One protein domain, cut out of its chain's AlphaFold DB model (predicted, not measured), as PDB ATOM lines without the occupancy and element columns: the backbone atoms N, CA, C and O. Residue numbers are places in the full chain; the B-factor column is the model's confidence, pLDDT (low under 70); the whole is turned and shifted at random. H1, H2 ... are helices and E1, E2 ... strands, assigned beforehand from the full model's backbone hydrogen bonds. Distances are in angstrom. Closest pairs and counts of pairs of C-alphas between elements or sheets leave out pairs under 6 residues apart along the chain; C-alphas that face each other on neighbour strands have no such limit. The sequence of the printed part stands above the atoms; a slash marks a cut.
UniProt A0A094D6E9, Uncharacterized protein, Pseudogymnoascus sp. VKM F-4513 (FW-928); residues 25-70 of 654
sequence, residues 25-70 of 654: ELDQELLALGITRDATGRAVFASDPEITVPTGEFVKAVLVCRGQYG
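This is residues 25 to 70 of the 654 residues of an uncharacterized protein of Pseudogymnoascus sp. VKM F-4513 (FW-928) (UniProt A0A094D6E9). H1 leads into a small three-stranded sheet, and H2 folds back from it to meet H1; each helix only grazes the sheet. The 46 printed residues run H1 E1 E2 E3 H2, mixed in class. The sheet, E1 E2 E3, is a meander, each strand the antiparallel neighbour of the one before. It is compact, radius of gyration of the C-alphas 10.0 A, with spans of 30 by 20 by 17 A.

H1, residues 25 to 32, grazes the sheet with 27 to 31. E1, residues 35 to 37, and E2, 43 to 45, form a hairpin, with N 36 and O 44 2.9 A apart, within hydrogen-bond range. E2 and E3, 48 to 52, form another, with N 45 and O 51 at 3.1 A. H2, 55 to 65, touches H1 about perpendicular, at 73 degrees; their closest C-alphas, Glu 29 and Cys 65, are 6.1 A apart. Every O i to N i+4 pair in H1 and H2 is within range.

H1 begins at C-alpha 25 (251.608, 234.238, 185.878). H2, 15.3 A long, ends at C-alpha 65 (245.645, 239.050, 191.352).

The printed part has no cut, and its four links are tight. Residue 70 is under pLDDT 70.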
ATOM      1  N   GLU A  25     251.733 234.087 184.429       92.50
ATOM      2  CA  GLU A  25     251.608 234.238 185.878       92.50
ATOM      3  C   GLU A  25     250.182 234.692 186.222       92.50
ATOM      4  O   GLU A  25     249.483 234.016 186.976       92.50
ATOM      5  N   LEU A  26     249.677 235.727 185.536       93.56
ATOM      6  CA  LEU A  26     248.285 236.173 185.673       93.56
ATOM      7  C   LEU A  26     247.266 235.088 185.283       93.56
ATOM      8  O   LEU A  26     246.247 234.936 185.956       93.56
ATOM      9  N   ASP A  27     247.507 234.329 184.206       94.56
ATOM     10  CA  ASP A  27     246.615 233.228 183.814       94.56
ATOM     11  C   ASP A  27     246.629 232.084 184.868       94.56
ATOM     12  O   ASP A  27     245.601 231.436 185.069       94.56
ATOM     13  N   GLN A  28     247.735 231.869 185.602       93.56
ATOM     14  CA  GLN A  28     247.808 230.906 186.716       93.56
ATOM     15  C   GLN A  28     247.080 231.404 187.980       93.56
ATOM     16  O   GLN A  28     246.390 230.620 188.638       93.56
ATOM     17  N   GLU A  29     247.184 232.693 188.314       94.62
ATOM     18  CA  GLU A  29     246.455 233.300 189.439       94.62
ATOM     19  C   GLU A  29     244.938 233.330 189.189       94.62
ATOM     20  O   GLU A  29     244.149 232.976 190.067       94.62
ATOM     21  N   LEU A  30     244.516 233.658 187.963       94.25
ATOM     22  CA  LEU A  30     243.113 233.571 187.549       94.25
ATOM     23  C   LEU A  30     242.581 232.133 187.642       94.25
ATOM     24  O   LEU A  30     241.456 231.933 188.105       94.25
ATOM     25  N   LEU A  31     243.394 231.130 187.286       94.44
ATOM     26  CA  LEU A  31     243.019 229.720 187.410       94.44
ATOM     27  C   LEU A  31     242.798 229.311 188.874       94.44
ATOM     28  O   LEU A  31     241.864 228.562 189.158       94.44
ATOM     29  N   ALA A  32     243.588 229.847 189.810       92.12
ATOM     30  CA  ALA A  32     243.377 229.654 191.247       92.12
ATOM     31  C   ALA A  32     242.072 230.307 191.756       92.12
ATOM     32  O   ALA A  32     241.475 229.812 192.711       92.12
ATOM     33  N   LEU A  33     241.587 231.359 191.085       91.62
ATOM     34  CA  LEU A  33     240.259 231.957 191.298       91.62
ATOM     35  C   LEU A  33     239.129 231.238 190.529       91.62
ATOM     36  O   LEU A  33     237.990 231.702 190.531       91.62
ATOM     37  N   GLY A  34     239.414 230.114 189.861       94.50
ATOM     38  CA  GLY A  34     238.429 229.362 189.081       94.50
ATOM     39  C   GLY A  34     238.047 230.017 187.749       94.50
ATOM     40  O   GLY A  34     236.985 229.711 187.208       94.50
ATOM     41  N   ILE A  35     238.893 230.897 187.206       96.62
ATOM     42  CA  ILE A  35     238.704 231.579 185.921       96.62
ATOM     43  C   ILE A  35     239.786 231.115 184.942       96.62
ATOM     44  O   ILE A  35     240.968 231.101 185.259       96.62
ATOM     45  N   THR A  36     239.400 230.765 183.721       97.06
ATOM     46  CA  THR A  36     240.329 230.425 182.635       97.06
ATOM     47  C   THR A  36     239.976 231.201 181.367       97.06
ATOM     48  O   THR A  36     239.048 232.011 181.366       97.06
ATOM     49  N   ARG A  37     240.719 230.995 180.275       95.88
ATOM     50  CA  ARG A  37     240.425 231.583 178.963       95.88
ATOM     51  C   ARG A  37     240.087 230.509 177.941       95.88
ATOM     52  O   ARG A  37     240.800 229.515 177.828       95.88
ATOM     53  N   ASP A  38     239.039 230.743 177.161       95.31
ATOM     54  CA  ASP A  38     238.671 229.875 176.043       95.31
ATOM     55  C   ASP A  38     239.653 230.000 174.853       95.31
ATOM     56  O   ASP A  38     240.598 230.801 174.849       95.31
ATOM     57  N   ALA A  39     239.410 229.222 173.794       92.31
ATOM     58  CA  ALA A  39     240.198 229.277 172.560       92.31
ATOM     59  C   ALA A  39     240.132 230.643 171.838       92.31
ATOM     60  O   ALA A  39     241.009 230.947 171.031       92.31
ATOM     61  N   THR A  40     239.130 231.480 172.139       92.81
ATOM     62  CA  THR A  40     238.977 232.843 171.600       92.81
ATOM     63  C   THR A  40     239.621 233.919 172.490       92.81
ATOM     64  O   THR A  40     239.687 235.084 172.102       92.81
ATOM     65  N   GLY A  41     240.144 233.538 173.664       93.06
ATOM     66  CA  GLY A  41     240.770 234.421 174.650       93.06
ATOM     67  C   GLY A  41     239.802 235.061 175.655       93.06
ATOM     68  O   GLY A  41     240.249 235.866 176.482       93.06
ATOM     69  N   ARG A  42     238.508 234.715 175.606       94.62
ATOM     70  CA  ARG A  42     237.469 235.192 176.534       94.62
ATOM     71  C   ARG A  42     237.606 234.503 177.883       94.62
ATOM     72  O   ARG A  42     237.881 233.310 177.937       94.62
ATOM     73  N   ALA A  43     237.376 235.247 178.960       94.69
ATOM     74  CA  ALA A  43     237.344 234.685 180.303       94.69
ATOM     75  C   ALA A  43     236.094 233.811 180.491       94.69
ATOM     76  O   ALA A  43     234.981 234.258 180.218       94.69
ATOM     77  N   VAL A  44     236.279 232.583 180.966       96.44
ATOM     78  CA  VAL A  44     235.225 231.596 181.246       96.44
ATOM     79  C   VAL A  44     235.488 230.943 182.604       96.44
ATOM     80  O   VAL A  44     236.628 230.931 183.073       96.44
ATOM     81  N   PHE A  45     234.459 230.411 183.263       94.88
ATOM     82  CA  PHE A  45     234.667 229.691 184.521       94.88
ATOM     83  C   PHE A  45     235.367 228.349 184.260       94.88
ATOM     84  O   PHE A  45     234.991 227.596 183.364       94.88
ATOM     85  N   ALA A  46     236.391 228.021 185.048       93.31
ATOM     86  CA  ALA A  46     237.189 226.804 184.871       93.31
ATOM     87  C   ALA A  46     236.386 225.513 185.126       93.31
ATOM     88  O   ALA A  46     236.724 224.460 184.590       93.31
ATOM     89  N   SER A  47     235.312 225.597 185.914       88.50
ATOM     90  CA  SER A  47     234.350 224.514 186.142       88.50
ATOM     91  C   SER A  47     233.335 224.331 185.007       88.50
ATOM     92  O   SER A  47     232.737 223.263 184.909       88.50
ATOM     93  N   ASP A  48     233.127 225.349 184.166       93.75
ATOM     94  CA  ASP A  48     232.135 225.346 183.087       93.75
ATOM     95  C   ASP A  48     232.567 226.298 181.946       93.75
ATOM     96  O   ASP A  48     232.185 227.474 181.931       93.75
ATOM     97  N   PRO A  49     233.376 225.812 180.981       91.44
ATOM     98  CA  PRO A  49     233.926 226.639 179.905       91.44
ATOM     99  C   PRO A  49     232.886 227.240 178.947       91.44
ATOM    100  O   PRO A  49     233.246 228.073 178.119       91.44
ATOM    101  N   GLU A  50     231.613 226.834 179.027       90.00
ATOM    102  CA  GLU A  50     230.524 227.442 178.252       90.00
ATOM    103  C   GLU A  50     230.039 228.768 178.876       90.00
ATOM    104  O   GLU A  50     229.424 229.587 178.189       90.00
ATOM    105  N   ILE A  51     230.326 229.017 180.161       91.12
ATOM    106  CA  ILE A  51     229.892 230.222 180.879       91.12
ATOM    107  C   ILE A  51     230.995 231.285 180.828       91.12
ATOM    108  O   ILE A  51     232.016 231.197 181.512       91.12
ATOM    109  N   THR A  52     230.760 232.336 180.040       95.00
ATOM    110  CA  THR A  52     231.632 233.521 179.979       95.00
ATOM    111  C   THR A  52     231.547 234.326 181.278       95.00
ATOM    112  O   THR A  52     230.454 234.695 181.709       95.00
ATOM    113  N   VAL A  53     232.698 234.651 181.870       93.81
ATOM    114  CA  VAL A  53     232.796 235.535 183.040       93.81
ATOM    115  C   VAL A  53     232.460 236.967 182.605       93.81
ATOM    116  O   VAL A  53     233.095 237.478 181.675       93.81
ATOM    117  N   PRO A  54     231.503 237.658 183.253       94.81
ATOM    118  CA  PRO A  54     231.202 239.055 182.958       94.81
ATOM    119  C   PRO A  54     232.448 239.944 183.054       94.81
ATOM    120  O   PRO A  54     233.213 239.858 184.013       94.81
ATOM    121  N   THR A  55     232.633 240.864 182.102       89.94
ATOM    122  CA  THR A  55     233.837 241.718 182.022       89.94
ATOM    123  C   THR A  55     234.142 242.455 183.333       89.94
ATOM    124  O   THR A  55     235.304 242.603 183.703       89.94
ATOM    125  N   GLY A  56     233.111 242.881 184.071       89.12
ATOM    126  CA  GLY A  56     233.267 243.542 185.372       89.12
ATOM    127  C   GLY A  56     233.765 242.629 186.501       89.12
ATOM    128  O   GLY A  56     234.444 243.109 187.403       89.12
ATOM    129  N   GLU A  57     233.472 241.328 186.457       88.56
ATOM    130  CA  GLU A  57     234.020 240.337 187.396       88.56
ATOM    131  C   GLU A  57     235.451 239.968 187.016       88.56
ATOM    132  O   GLU A  57     236.330 239.953 187.875       88.56
ATOM    133  N   PHE A  58     235.714 239.792 185.718       93.69
ATOM    134  CA  PHE A  58     237.059 239.540 185.208       93.69
ATOM    135  C   PHE A  58     238.041 240.669 185.567       93.69
ATOM    136  O   PHE A  58     239.134 240.406 186.065       93.69
ATOM    137  N   VAL A  59     237.643 241.937 185.401       92.56
ATOM    138  CA  VAL A  59     238.466 243.093 185.804       92.56
ATOM    139  C   VAL A  59     238.730 243.097 187.315       92.56
ATOM    140  O   VAL A  59     239.855 243.372 187.726       92.56
ATOM    141  N   LYS A  60     237.743 242.744 188.152       89.75
ATOM    142  CA  LYS A  60     237.946 242.616 189.607       89.75
ATOM    143  C   LYS A  60     238.925 241.492 189.948       89.75
ATOM    144  O   LYS A  60     239.808 241.718 190.766       89.75
ATOM    145  N   ALA A  61     238.812 240.328 189.306       88.88
ATOM    146  CA  ALA A  61     239.741 239.216 189.503       88.88
ATOM    147  C   ALA A  61     241.185 239.622 189.160       88.88
ATOM    148  O   ALA A  61     242.083 239.423 189.972       88.88
ATOM    149  N   VAL A  62     241.401 240.292 188.020       93.31
ATOM    150  CA  VAL A  62     242.725 240.807 187.619       93.31
ATOM    151  C   VAL A  62     243.272 241.850 188.608       93.31
ATOM    152  O   VAL A  62     244.474 241.864 188.874       93.31
ATOM    153  N   LEU A  63     242.423 242.709 189.184       91.56
ATOM    154  CA  LEU A  63     242.839 243.671 190.217       91.56
ATOM    155  C   LEU A  63     243.194 242.997 191.553       91.56
ATOM    156  O   LEU A  63     244.104 243.467 192.234       91.56
ATOM    157  N   VAL A  64     242.514 241.901 191.915       87.94
ATOM    158  CA  VAL A  64     242.847 241.071 193.087       87.94
ATOM    159  C   VAL A  64     244.188 240.366 192.885       87.94
ATOM    160  O   VAL A  64     245.061 240.508 193.738       87.94
ATOM    161  N   CYS A  65     244.383 239.699 191.741       90.69
ATOM    162  CA  CYS A  65     245.645 239.050 191.352       90.69
ATOM    163  C   CYS A  65     246.833 240.024 191.474       90.69
ATOM    164  O   CYS A  65     247.820 239.762 192.148       90.69
ATOM    165  N   ARG A  66     246.674 241.247 190.952       92.06
ATOM    166  CA  ARG A  66     247.711 242.294 190.995       92.06
ATOM    167  C   ARG A  66     247.905 242.977 192.356       92.06
ATOM    168  O   ARG A  66     248.657 243.948 192.426       92.06
ATOM    169  N   GLY A  67     247.205 242.556 193.412       87.44
ATOM    170  CA  GLY A  67     247.261 243.196 194.733       87.44
ATOM    171  C   GLY A  67     246.739 244.642 194.760       87.44
ATOM    172  O   GLY A  67     247.027 245.388 195.693       87.44
ATOM    173  N   GLN A  68     245.979 245.059 193.741       86.06
ATOM    174  CA  GLN A  68     245.459 246.424 193.571       86.06
ATOM    175  C   GLN A  68     244.041 246.601 194.145       86.06
ATOM    176  O   GLN A  68     243.452 247.675 194.016       86.06
ATOM    177  N   TYR A  69     243.485 245.566 194.782       72.50
ATOM    178  CA  TYR A  69     242.153 245.577 195.384       72.50
ATOM    179  C   TYR A  69     242.222 245.176 196.867       72.50
ATOM    180  O   TYR A  69     242.560 244.041 197.194       72.50
ATOM    181  N   GLY A  70     241.933 246.120 197.769       61.75
ATOM    182  CA  GLY A  70     242.047 245.928 199.221       61.75
ATOM    183  C   GLY A  70     240.795 245.315 199.882       61.75
ATOM    184  O   GLY A  70     239.685 245.504 199.381       61.75
TER     185      GLY A  70